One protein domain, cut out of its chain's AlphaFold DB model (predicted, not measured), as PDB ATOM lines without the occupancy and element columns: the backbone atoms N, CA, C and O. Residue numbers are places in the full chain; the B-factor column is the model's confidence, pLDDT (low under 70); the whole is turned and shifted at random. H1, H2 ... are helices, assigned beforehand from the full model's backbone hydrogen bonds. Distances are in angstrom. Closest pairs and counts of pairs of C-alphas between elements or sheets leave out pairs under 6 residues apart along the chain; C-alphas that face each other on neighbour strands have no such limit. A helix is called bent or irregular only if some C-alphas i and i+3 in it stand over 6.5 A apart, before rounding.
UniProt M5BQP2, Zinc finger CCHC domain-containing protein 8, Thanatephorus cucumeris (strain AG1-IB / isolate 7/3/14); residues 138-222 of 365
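AT A GLANCE: This is residues 138 to 222 of the 365 residues of the protein "Zinc finger CCHC domain-containing protein 8" of Thanatephorus cucumeris (strain AG1-IB / isolate 7/3/14) (UniProt M5BQP2). Two long helices, H1 and H4, lie side by side and run opposite ways, forming an arm; beyond one end of this pair the chain makes a wide, open loop with two short helices, H2 and H3, that touch no helix. The first and last printed residues, Arg 138 and Asp 222, lie together at the other end of the pair, their C-alphas 14.6 A apart. The printed part has 85 residues with four named helices, in the order H1, H2, H3, H4, and no named strand; the class is all helix, with 49 residues in the helices. The whole is loose, with a radius of gyration of the C-alphas of 17.0 A, and flat, spanning 53 by 31 by 15 A.

IN THESE COORDINATES: H1 covers residues 139 to 155 and is 24.2 A long from first to last C-alpha; C-alpha 139 is at (28.820, -5.022, 24.720). H2 is short, residues 164 to 169, 8.4 A long. H3 covers residues 184 to 192 and is 13.2 A long, with C-alpha 184 at (31.799, -24.086, -11.291). H3 is neither bent nor irregular, but only just: C-alphas 184 and 187 are 6.2 A apart. H4 covers residues 204 to 220, 25.3 A long, and ends with C-alpha 220 at (19.327, -2.806, 23.793).

HOW THE PARTS SIT: H1 and H4 touch, with 9 pairs of C-alphas within 8 A. The closest C-alphas of the two are those of Ala 153 and Met 209, 6.5 A apart. Their lines stand at a shallow tilt of 10 degrees, opposite ways, and their centres are 10.7 A apart. H1 touches H4 with residues 146 to 153 alone. H2 is apart from H1, H3 and H4, and H3 is apart from H1 and H4. In H1 and H2 every O i to N i+4 pair is within hydrogen-bond range; in H3 4 of 5 pairs are, and in H4 10 of 13.

THE WHOLE: The two C-alphas farthest apart are those of Asp 180 and Asp 222, at 53.3 A. The printed part has no cut. The link from H1 to H2 is short, with 8 residues; the links from H2 to H3, with 14 residues, and from H3 to H4, with 11, are long. Residues 187 to 193, of which 187 to 192 belong to H3, stand free, and so do residues 199 to 204. The mean pLDDT of the printed part is 81.2; residues 175 to 180 and 216 to 222 are under 70.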
ATOM      1  N   ARG A 138      30.578  -9.506  25.211       78.62
ATOM      2  CA  ARG A 138      30.677  -8.186  25.848       78.62
ATOM      3  C   ARG A 138      30.052  -7.141  24.924       78.62
ATOM      4  O   ARG A 138      30.112  -7.274  23.708       78.62
ATOM      5  N   PHE A 139      29.511  -6.064  25.493       77.06
ATOM      6  CA  PHE A 139      28.820  -5.022  24.720       77.06
ATOM      7  C   PHE A 139      29.653  -4.475  23.542       77.06
ATOM      8  O   PHE A 139      29.151  -4.390  22.428       77.06
ATOM      9  N   HIS A 140      30.943  -4.185  23.758       74.81
ATOM     10  CA  HIS A 140      31.832  -3.696  22.694       74.81
ATOM     11  C   HIS A 140      32.094  -4.746  21.602       74.81
ATOM     12  O   HIS A 140      32.195  -4.407  20.430       74.81
ATOM     13  N   GLU A 141      32.161  -6.032  21.961       80.06
ATOM     14  CA  GLU A 141      32.301  -7.125  20.992       80.06
ATOM     15  C   GLU A 141      31.024  -7.247  20.149       80.06
ATOM     16  O   GLU A 141      31.098  -7.394  18.931       80.06
ATOM     17  N   ALA A 142      29.852  -7.122  20.779       78.31
ATOM     18  CA  ALA A 142      28.567  -7.139  20.090       78.31
ATOM     19  C   ALA A 142      28.409  -5.950  19.122       78.31
ATOM     20  O   ALA A 142      27.931  -6.141  18.001       78.31
ATOM     21  N   GLU A 143      28.849  -4.750  19.513       83.56
ATOM     22  CA  GLU A 143      28.841  -3.558  18.656       83.56
ATOM     23  C   GLU A 143      29.769  -3.721  17.442       83.56
ATOM     24  O   GLU A 143      29.342  -3.501  16.306       83.56
ATOM     25  N   GLU A 144      31.001  -4.189  17.650       86.88
ATOM     26  CA  GLU A 144      31.958  -4.452  16.566       86.88
ATOM     27  C   GLU A 144      31.454  -5.540  15.603       86.88
ATOM     28  O   GLU A 144      31.576  -5.413  14.380       86.88
ATOM     29  N   VAL A 145      30.820  -6.597  16.123       85.31
ATOM     30  CA  VAL A 145      30.199  -7.646  15.299       85.31
ATOM     31  C   VAL A 145      29.035  -7.089  14.480       85.31
ATOM     32  O   VAL A 145      28.933  -7.382  13.284       85.31
ATOM     33  N   LEU A 146      28.168  -6.274  15.086       87.19
ATOM     34  CA  LEU A 146      27.048  -5.633  14.396       87.19
ATOM     35  C   LEU A 146      27.548  -4.704  13.285       87.19
ATOM     36  O   LEU A 146      27.053  -4.770  12.155       87.19
ATOM     37  N   LYS A 147      28.556  -3.881  13.583       88.25
ATOM     38  CA  LYS A 147      29.194  -2.976  12.628       88.25
ATOM     39  C   LYS A 147      29.785  -3.749  11.452       88.25
ATOM     40  O   LYS A 147      29.413  -3.478  10.312       88.25
ATOM     41  N   ARG A 148      30.583  -4.788  11.720       89.81
ATOM     42  CA  ARG A 148      31.173  -5.651  10.683       89.81
ATOM     43  C   ARG A 148      30.107  -6.307   9.805       89.81
ATOM     44  O   ARG A 148      30.225  -6.296   8.583       89.81
ATOM     45  N   ARG A 149      29.046  -6.862  10.403       89.75
ATOM     46  CA  ARG A 149      27.934  -7.484   9.657       89.75
ATOM     47  C   ARG A 149      27.198  -6.469   8.784       89.75
ATOM     48  O   ARG A 149      26.855  -6.777   7.646       89.75
ATOM     49  N   THR A 150      26.998  -5.259   9.294       89.81
ATOM     50  CA  THR A 150      26.350  -4.163   8.565       89.81
ATOM     51  C   THR A 150      27.213  -3.679   7.399       89.81
ATOM     52  O   THR A 150      26.709  -3.485   6.293       89.81
ATOM     53  N   GLU A 151      28.516  -3.500   7.614       91.50
ATOM     54  CA  GLU A 151      29.481  -3.119   6.574       91.50
ATOM     55  C   GLU A 151      29.575  -4.184   5.480       91.50
ATOM     56  O   GLU A 151      29.521  -3.858   4.290       91.50
ATOM     57  N   LEU A 152      29.617  -5.462   5.864       88.56
ATOM     58  CA  LEU A 152      29.568  -6.577   4.924       88.56
ATOM     59  C   LEU A 152      28.269  -6.550   4.109       88.56
ATOM     60  O   LEU A 152      28.320  -6.604   2.887       88.56
ATOM     61  N   ALA A 153      27.106  -6.407   4.751       88.75
ATOM     62  CA  ALA A 153      25.818  -6.382   4.054       88.75
ATOM     63  C   ALA A 153      25.695  -5.207   3.065       88.75
ATOM     64  O   ALA A 153      25.044  -5.345   2.030       88.75
ATOM     65  N   LYS A 154      26.339  -4.070   3.361       88.75
ATOM     66  CA  LYS A 154      26.387  -2.893   2.478       88.75
ATOM     67  C   LYS A 154      27.345  -3.065   1.300       88.75
ATOM     68  O   LYS A 154      27.045  -2.610   0.200       88.75
ATOM     69  N   THR A 155      28.504  -3.675   1.532       88.62
ATOM     70  CA  THR A 155      29.557  -3.839   0.512       88.62
ATOM     71  C   THR A 155      29.342  -5.067  -0.370       88.62
ATOM     72  O   THR A 155      29.813  -5.099  -1.509       88.62
ATOM     73  N   PHE A 156      28.619  -6.067   0.134       87.69
ATOM     74  CA  PHE A 156      28.344  -7.308  -0.569       87.69
ATOM     75  C   PHE A 156      27.444  -7.079  -1.787       87.69
ATOM     76  O   PHE A 156      26.304  -6.613  -1.690       87.69
ATOM     77  N   GLU A 157      27.957  -7.471  -2.949       88.06
ATOM     78  CA  GLU A 157      27.219  -7.475  -4.201       88.06
ATOM     79  C   GLU A 157      27.096  -8.916  -4.715       88.06
ATOM     80  O   GLU A 157      28.058  -9.458  -5.259       88.06
ATOM     81  N   PRO A 158      25.938  -9.575  -4.552       85.75
ATOM     82  CA  PRO A 158      25.688 -10.875  -5.151       85.75
ATOM     83  C   PRO A 158      25.915 -10.872  -6.660       85.75
ATOM     84  O   PRO A 158      25.613  -9.904  -7.357       85.75
ATOM     85  N   GLY A 159      26.419 -11.999  -7.157       84.50
ATOM     86  CA  GLY A 159      26.780 -12.151  -8.563       84.50
ATOM     87  C   GLY A 159      28.030 -11.371  -8.953       84.50
ATOM     88  O   GLY A 159      28.295 -11.268 -10.141       84.50
ATOM     89  N   CYS A 160      28.793 -10.836  -7.998       85.25
ATOM     90  CA  CYS A 160      30.100 -10.231  -8.218       85.25
ATOM     91  C   CYS A 160      31.070 -10.715  -7.134       85.25
ATOM     92  O   CYS A 160      30.816 -10.557  -5.942       85.25
ATOM     93  N   ILE A 161      32.190 -11.309  -7.541       86.12
ATOM     94  CA  ILE A 161      33.250 -11.695  -6.606       86.12
ATOM     95  C   ILE A 161      34.236 -10.536  -6.538       86.12
ATOM     96  O   ILE A 161      35.013 -10.326  -7.470       86.12
ATOM     97  N   ARG A 162      34.174  -9.778  -5.442       83.12
ATOM     98  CA  ARG A 162      35.048  -8.632  -5.166       83.12
ATOM     99  C   ARG A 162      36.254  -9.064  -4.326       83.12
ATOM    100  O   ARG A 162      36.123  -9.920  -3.457       83.12
ATOM    101  N   GLY A 163      37.389  -8.406  -4.550       85.69
ATOM    102  CA  GLY A 163      38.614  -8.575  -3.766       85.69
ATOM    103  C   GLY A 163      39.617  -9.531  -4.407       85.69
ATOM    104  O   GLY A 163      39.278 -10.659  -4.755       85.69
ATOM    105  N   GLU A 164      40.861  -9.076  -4.529       85.44
ATOM    106  CA  GLU A 164      41.971  -9.839  -5.110       85.44
ATOM    107  C   GLU A 164      42.238 -11.134  -4.336       85.44
ATOM    108  O   GLU A 164      42.388 -12.185  -4.945       85.44
ATOM    109  N   LEU A 165      42.180 -11.093  -3.000       88.94
ATOM    110  CA  LEU A 165      42.395 -12.271  -2.152       88.94
ATOM    111  C   LEU A 165      41.379 -13.386  -2.428       88.94
ATOM    112  O   LEU A 165      41.755 -14.536  -2.631       88.94
ATOM    113  N   LEU A 166      40.083 -13.049  -2.470       86.25
ATOM    114  CA  LEU A 166      39.027 -14.030  -2.728       86.25
ATOM    115  C   LEU A 166      39.091 -14.550  -4.168       86.25
ATOM    116  O   LEU A 166      38.869 -15.734  -4.408       86.25
ATOM    117  N   ARG A 167      39.416 -13.678  -5.127       86.19
ATOM    118  CA  ARG A 167      39.577 -14.062  -6.535       86.19
ATOM    119  C   ARG A 167      40.791 -14.967  -6.731       86.19
ATOM    120  O   ARG A 167      40.641 -16.019  -7.339       86.19
ATOM    121  N   GLY A 168      41.930 -14.638  -6.127       86.69
ATOM    122  CA  GLY A 168      43.138 -15.460  -6.136       86.69
ATOM    123  C   GLY A 168      42.923 -16.823  -5.480       86.69
ATOM    124  O   GLY A 168      43.322 -17.839  -6.044       86.69
ATOM    125  N   ALA A 169      42.207 -16.876  -4.352       88.62
ATOM    126  CA  ALA A 169      41.847 -18.137  -3.696       88.62
ATOM    127  C   ALA A 169      40.936 -19.030  -4.560       88.62
ATOM    128  O   ALA A 169      41.000 -20.253  -4.467       88.62
ATOM    129  N   LEU A 170      40.102 -18.425  -5.411       84.81
ATOM    130  CA  LEU A 170      39.242 -19.128  -6.366       84.81
ATOM    131  C   LEU A 170      39.917 -19.379  -7.726       84.81
ATOM    132  O   LEU A 170      39.291 -19.971  -8.603       84.81
ATOM    133  N   GLY A 171      41.167 -18.942  -7.918       84.12
ATOM    134  CA  GLY A 171      41.883 -19.064  -9.191       84.12
ATOM    135  C   GLY A 171      41.321 -18.187 -10.317       84.12
ATOM    136  O   GLY A 171      41.479 -18.525 -11.488       84.12
ATOM    137  N   LEU A 172      40.643 -17.089  -9.974       83.06
ATOM    138  CA  LEU A 172      40.073 -16.122 -10.916       83.06
ATOM    139  C   LEU A 172      41.080 -15.003 -11.224       83.06
ATOM    140  O   LEU A 172      41.943 -14.690 -10.404       83.06
ATOM    141  N   ASN A 173      40.942 -14.363 -12.386       78.94
ATOM    142  CA  ASN A 173      41.733 -13.204 -12.802       78.94
ATOM    143  C   ASN A 173      41.553 -12.039 -11.823       78.94
ATOM    144  O   ASN A 173      40.555 -11.948 -11.117       78.94
ATOM    145  N   GLU A 174      42.461 -11.076 -11.838       72.62
ATOM    146  CA  GLU A 174      42.408  -9.884 -10.995       72.62
ATOM    147  C   GLU A 174      41.141  -9.042 -11.257       72.62
ATOM    148  O   GLU A 174      40.495  -8.561 -10.324       72.62
ATOM    149  N   TYR A 175      40.708  -8.944 -12.520       69.88
ATOM    150  CA  TYR A 175      39.544  -8.145 -12.914       69.88
ATOM    151  C   TYR A 175      38.272  -8.978 -13.136       69.88
ATOM    152  O   TYR A 175      38.245  -9.903 -13.949       69.88
ATOM    153  N   TYR A 176      37.180  -8.602 -12.456       67.38
ATOM    154  CA  TYR A 176      35.879  -9.263 -12.594       67.38
ATOM    155  C   TYR A 176      35.260  -9.055 -13.983       67.38
ATOM    156  O   TYR A 176      34.998  -7.924 -14.396       67.38
ATOM    157  N   GLY A 177      34.953 -10.156 -14.678       62.66
ATOM    158  CA  GLY A 177      34.365 -10.128 -16.022       62.66
ATOM    159  C   GLY A 177      35.379  -9.877 -17.142       62.66
ATOM    160  O   GLY A 177      34.987  -9.448 -18.223       62.66
ATOM    161  N   GLY A 178      36.669 -10.112 -16.881       53.69
ATOM    162  CA  GLY A 178      37.763  -9.953 -17.843       53.69
ATOM    163  C   GLY A 178      38.040 -11.157 -18.760       53.69
ATOM    164  O   GLY A 178      39.080 -11.154 -19.412       53.69
ATOM    165  N   GLY A 179      37.176 -12.179 -18.816       54.78
ATOM    166  CA  GLY A 179      37.371 -13.377 -19.652       54.78
ATOM    167  C   GLY A 179      36.387 -14.514 -19.347       54.78
ATOM    168  O   GLY A 179      35.441 -14.300 -18.588       54.78
ATOM    169  N   ASP A 180      36.639 -15.699 -19.931       57.28
ATOM    170  CA  ASP A 180      35.891 -16.974 -19.814       57.28
ATOM    171  C   ASP A 180      35.929 -17.585 -18.391       57.28
ATOM    172  O   ASP A 180      36.228 -18.761 -18.185       57.28
ATOM    173  N   GLU A 181      35.685 -16.771 -17.368       71.00
ATOM    174  CA  GLU A 181      35.647 -17.189 -15.969       71.00
ATOM    175  C   GLU A 181      34.298 -17.800 -15.623       71.00
ATOM    176  O   GLU A 181      33.488 -17.240 -14.874       71.00
ATOM    177  N   ASP A 182      34.051 -18.970 -16.190       76.75
ATOM    178  CA  ASP A 182      32.883 -19.739 -15.823       76.75
ATOM    179  C   ASP A 182      33.110 -20.396 -14.465       76.75
ATOM    180  O   ASP A 182      33.886 -21.337 -14.293       76.75
ATOM    181  N   LEU A 183      32.436 -19.843 -13.458       84.75
ATOM    182  CA  LEU A 183      32.472 -20.377 -12.107       84.75
ATOM    183  C   LEU A 183      31.821 -21.762 -12.098       84.75
ATOM    184  O   LEU A 183      30.801 -21.953 -12.763       84.75
ATOM    185  N   PRO A 184      32.317 -22.717 -11.290       84.31
ATOM    186  CA  PRO A 184      31.799 -24.086 -11.291       84.31
ATOM    187  C   PRO A 184      30.279 -24.173 -11.091       84.31
ATOM    188  O   PRO A 184      29.609 -25.019 -11.676       84.31
ATOM    189  N   TRP A 185      29.711 -23.261 -10.297       86.81
ATOM    190  CA  TRP A 185      28.274 -23.213 -10.029       86.81
ATOM    191  C   TRP A 185      27.437 -22.592 -11.156       86.81
ATOM    192  O   TRP A 185      26.214 -22.708 -11.114       86.81
ATOM    193  N   TYR A 186      28.036 -21.946 -12.160       89.44
ATOM    194  CA  TYR A 186      27.295 -21.436 -13.317       89.44
ATOM    195  C   TYR A 186      26.721 -22.568 -14.169       89.44
ATOM    196  O   TYR A 186      25.577 -22.464 -14.601       89.44
ATOM    197  N   HIS A 187      27.437 -23.684 -14.315       88.81
ATOM    198  CA  HIS A 187      26.883 -24.878 -14.960       88.81
ATOM    199  C   HIS A 187      25.667 -25.412 -14.196       88.81
ATOM    200  O   HIS A 187      24.626 -25.664 -14.796       88.81
ATOM    201  N   SER A 188      25.739 -25.456 -12.864       89.62
ATOM    202  CA  SER A 188      24.584 -25.817 -12.041       89.62
ATOM    203  C   SER A 188      23.419 -24.841 -12.230       89.62
ATOM    204  O   SER A 188      22.267 -25.256 -12.261       89.62
ATOM    205  N   MET A 189      23.671 -23.543 -12.398       89.88
ATOM    206  CA  MET A 189      22.597 -22.581 -12.676       89.88
ATOM    207  C   MET A 189      21.939 -22.802 -14.044       89.88
ATOM    208  O   MET A 189      20.751 -22.516 -14.179       89.88
ATOM    209  N   CYS A 190      22.651 -23.345 -15.038       89.00
ATOM    210  CA  CYS A 190      22.037 -23.757 -16.305       89.00
ATOM    211  C   CYS A 190      21.029 -24.897 -16.106       89.00
ATOM    212  O   CYS A 190      19.948 -24.854 -16.691       89.00
ATOM    213  N   ASP A 191      21.364 -25.877 -15.264       88.19
ATOM    214  CA  ASP A 191      20.527 -27.061 -15.027       88.19
ATOM    215  C   ASP A 191      19.355 -26.771 -14.078       88.19
ATOM    216  O   ASP A 191      18.219 -27.185 -14.311       88.19
ATOM    217  N   TRP A 192      19.630 -26.045 -12.991       88.44
ATOM    218  CA  TRP A 192      18.692 -25.817 -11.885       88.44
ATOM    219  C   TRP A 192      17.933 -24.493 -11.991       88.44
ATOM    220  O   TRP A 192      16.903 -24.304 -11.339       88.44
ATOM    221  N   GLY A 193      18.421 -23.579 -12.824       90.56
ATOM    222  CA  GLY A 193      17.853 -22.257 -12.996       90.56
ATOM    223  C   GLY A 193      18.383 -21.221 -12.009       90.56
ATOM    224  O   GLY A 193      19.417 -21.363 -11.357       90.56
ATOM    225  N   TYR A 194      17.662 -20.108 -11.948       91.06
ATOM    226  CA  TYR A 194      18.068 -18.930 -11.207       91.06
ATOM    227  C   TYR A 194      17.876 -19.124  -9.698       91.06
ATOM    228  O   TYR A 194      16.809 -19.585  -9.283       91.06
ATOM    229  N   PRO A 195      18.842 -18.710  -8.860       91.25
ATOM    230  CA  PRO A 195      18.746 -18.883  -7.416       91.25
ATOM    231  C   PRO A 195      17.484 -18.241  -6.805       91.25
ATOM    232  O   PRO A 195      17.312 -17.020  -6.894       91.25
ATOM    233  N   PRO A 196      16.619 -19.016  -6.120       88.56
ATOM    234  CA  PRO A 196      15.319 -18.530  -5.649       88.56
ATOM    235  C   PRO A 196      15.436 -17.474  -4.542       88.56
ATOM    236  O   PRO A 196      14.586 -16.599  -4.434       88.56
ATOM    237  N   GLY A 197      16.515 -17.491  -3.752       88.00
ATOM    238  CA  GLY A 197      16.762 -16.484  -2.708       88.00
ATOM    239  C   GLY A 197      17.010 -15.065  -3.238       88.00
ATOM    240  O   GLY A 197      16.964 -14.110  -2.466       88.00
ATOM    241  N   TRP A 198      17.252 -14.926  -4.545       90.88
ATOM    242  CA  TRP A 198      17.483 -13.651  -5.229       90.88
ATOM    243  C   TRP A 198      16.302 -13.212  -6.104       90.88
ATOM    244  O   TRP A 198      16.437 -12.313  -6.942       90.88
ATOM    245  N   VAL A 199      15.149 -13.854  -5.902       89.25
ATOM    246  CA  VAL A 199      13.889 -13.591  -6.590       89.25
ATOM    247  C   VAL A 199      12.856 -13.129  -5.572       89.25
ATOM    248  O   VAL A 199      12.432 -13.897  -4.711       89.25
ATOM    249  N   SER A 200      12.445 -11.868  -5.664       86.88
ATOM    250  CA  SER A 200      11.437 -11.286  -4.770       86.88
ATOM    251  C   SER A 200      11.025  -9.895  -5.223       86.88
ATOM    252  O   SER A 200      11.760  -9.223  -5.938       86.88
ATOM    253  N   ASP A 201       9.890  -9.402  -4.735       87.81
ATOM    254  CA  ASP A 201       9.445  -8.036  -5.045       87.81
ATOM    255  C   ASP A 201      10.304  -6.962  -4.363       87.81
ATOM    256  O   ASP A 201      10.492  -5.863  -4.884       87.81
ATOM    257  N   ARG A 202      10.849  -7.286  -3.186       87.44
ATOM    258  CA  ARG A 202      11.745  -6.423  -2.400       87.44
ATOM    259  C   ARG A 202      13.188  -6.877  -2.548       87.44
ATOM    260  O   ARG A 202      13.414  -8.051  -2.805       87.44
ATOM    261  N   ASP A 203      14.148  -5.981  -2.323       88.69
ATOM    262  CA  ASP A 203      15.569  -6.339  -2.331       88.69
ATOM    263  C   ASP A 203      15.865  -7.332  -1.194       88.69
ATOM    264  O   ASP A 203      15.668  -6.981  -0.023       88.69
ATOM    265  N   PRO A 204      16.357  -8.550  -1.490       88.69
ATOM    266  CA  PRO A 204      16.789  -9.492  -0.464       88.69
ATOM    267  C   PRO A 204      17.844  -8.904   0.483       88.69
ATOM    268  O   PRO A 204      17.874  -9.269   1.659       88.69
ATOM    269  N   ARG A 205      18.668  -7.950   0.022       88.19
ATOM    270  CA  ARG A 205      19.664  -7.262   0.863       88.19
ATOM    271  C   ARG A 205      19.010  -6.447   1.972       88.19
ATOM    272  O   ARG A 205      19.506  -6.449   3.097       88.19
ATOM    273  N   ASN A 206      17.859  -5.826   1.706       89.06
ATOM    274  CA  ASN A 206      17.118  -5.082   2.728       89.06
ATOM    275  C   ASN A 206      16.642  -6.009   3.848       89.06
ATOM    276  O   ASN A 206      16.726  -5.645   5.016       89.06
ATOM    277  N   ARG A 207      16.225  -7.234   3.509       87.62
ATOM    278  CA  ARG A 207      15.839  -8.248   4.499       87.62
ATOM    279  C   ARG A 207      17.024  -8.687   5.365       87.62
ATOM    280  O   ARG A 207      16.846  -8.967   6.548       87.62
ATOM    281  N   ILE A 208      18.224  -8.759   4.786       87.81
ATOM    282  CA  ILE A 208      19.457  -9.056   5.530       87.81
ATOM    283  C   ILE A 208      19.779  -7.906   6.488       87.81
ATOM    284  O   ILE A 208      20.004  -8.160   7.668       87.81
ATOM    285  N   MET A 209      19.740  -6.658   6.012       89.06
ATOM    286  CA  MET A 209      19.978  -5.475   6.850       89.06
ATOM    287  C   MET A 209      18.966  -5.379   7.996       89.06
ATOM    288  O   MET A 209      19.367  -5.263   9.148       89.06
ATOM    289  N   GLU A 210      17.674  -5.556   7.718       88.69
ATOM    290  CA  GLU A 210      16.620  -5.552   8.740       88.69
ATOM    291  C   GLU A 210      16.839  -6.642   9.798       88.69
ATOM    292  O   GLU A 210      16.624  -6.414  10.991       88.69
ATOM    293  N   ARG A 211      17.309  -7.828   9.392       86.00
ATOM    294  CA  ARG A 211      17.636  -8.916  10.323       86.00
ATOM    295  C   ARG A 211      18.836  -8.568  11.206       86.00
ATOM    296  O   ARG A 211      18.808  -8.876  12.396       86.00
ATOM    297  N   ILE A 212      19.867  -7.946  10.638       86.56
ATOM    298  CA  ILE A 212      21.050  -7.489  11.380       86.56
ATOM    299  C   ILE A 212      20.635  -6.426  12.405       86.56
ATOM    300  O   ILE A 212      20.933  -6.576  13.590       86.56
ATOM    301  N   ASP A 213      19.854  -5.431  11.981       84.12
ATOM    302  CA  ASP A 213      19.348  -4.367  12.852       84.12
ATOM    303  C   ASP A 213      18.462  -4.930  13.973       84.12
ATOM    304  O   ASP A 213      18.622  -4.577  15.144       84.12
ATOM    305  N   SER A 214      17.562  -5.860  13.643       80.81
ATOM    306  CA  SER A 214      16.674  -6.514  14.614       80.81
ATOM    307  C   SER A 214      17.449  -7.323  15.657       80.81
ATOM    308  O   SER A 214      17.074  -7.330  16.830       80.81
ATOM    309  N   SER A 215      18.555  -7.960  15.259       70.94
ATOM    310  CA  SER A 215      19.435  -8.680  16.184       70.94
ATOM    311  C   SER A 215      20.113  -7.743  17.185       70.94
ATOM    312  O   SER A 215      20.312  -8.141  18.329       70.94
ATOM    313  N   GLY A 216      20.446  -6.509  16.791       64.06
ATOM    314  CA  GLY A 216      21.023  -5.512  17.702       64.06
ATOM    315  C   GLY A 216      20.007  -4.937  18.697       64.06
ATOM    316  O   GLY A 216      20.359  -4.568  19.816       64.06
ATOM    317  N   ARG A 217      18.718  -4.888  18.331       58.94
ATOM    318  CA  ARG A 217      17.656  -4.338  19.195       58.94
ATOM    319  C   ARG A 217      17.314  -5.229  20.388       58.94
ATOM    320  O   ARG A 217      16.900  -4.696  21.415       58.94
ATOM    321  N   TYR A 218      17.491  -6.544  20.277       51.06
ATOM    322  CA  TYR A 218      17.184  -7.480  21.366       51.06
ATOM    323  C   TYR A 218      18.136  -7.327  22.568       51.06
ATOM    324  O   TYR A 218      17.735  -7.608  23.691       51.06
ATOM    325  N   GLU A 219      19.347  -6.811  22.342       49.38
ATOM    326  CA  GLU A 219      20.346  -6.515  23.384       49.38
ATOM    327  C   GLU A 219      20.121  -5.135  24.034       49.38
ATOM    328  O   GLU A 219      20.419  -4.927  25.204       49.38
ATOM    329  N   SER A 220      19.555  -4.172  23.293       45.91
ATOM    330  CA  SER A 220      19.327  -2.806  23.793       45.91
ATOM    331  C   SER A 220      17.991  -2.625  24.520       45.91
ATOM    332  O   SER A 220      17.802  -1.603  25.182       45.91
ATOM    333  N   ASN A 221      17.040  -3.550  24.352       40.22
ATOM    334  CA  ASN A 221      15.695  -3.428  24.922       40.22
ATOM    335  C   ASN A 221      15.566  -4.021  26.333       40.22
ATOM    336  O   ASN A 221      14.478  -3.969  26.913       40.22
ATOM    337  N   ASP A 222      16.666  -4.509  26.920       44.19
ATOM    338  CA  ASP A 222      16.808  -4.490  28.372       44.19
ATOM    339  C   ASP A 222      16.823  -3.022  28.782       44.19
ATOM    340  O   ASP A 222      17.847  -2.346  28.799       44.19
TER     341      ASP A 222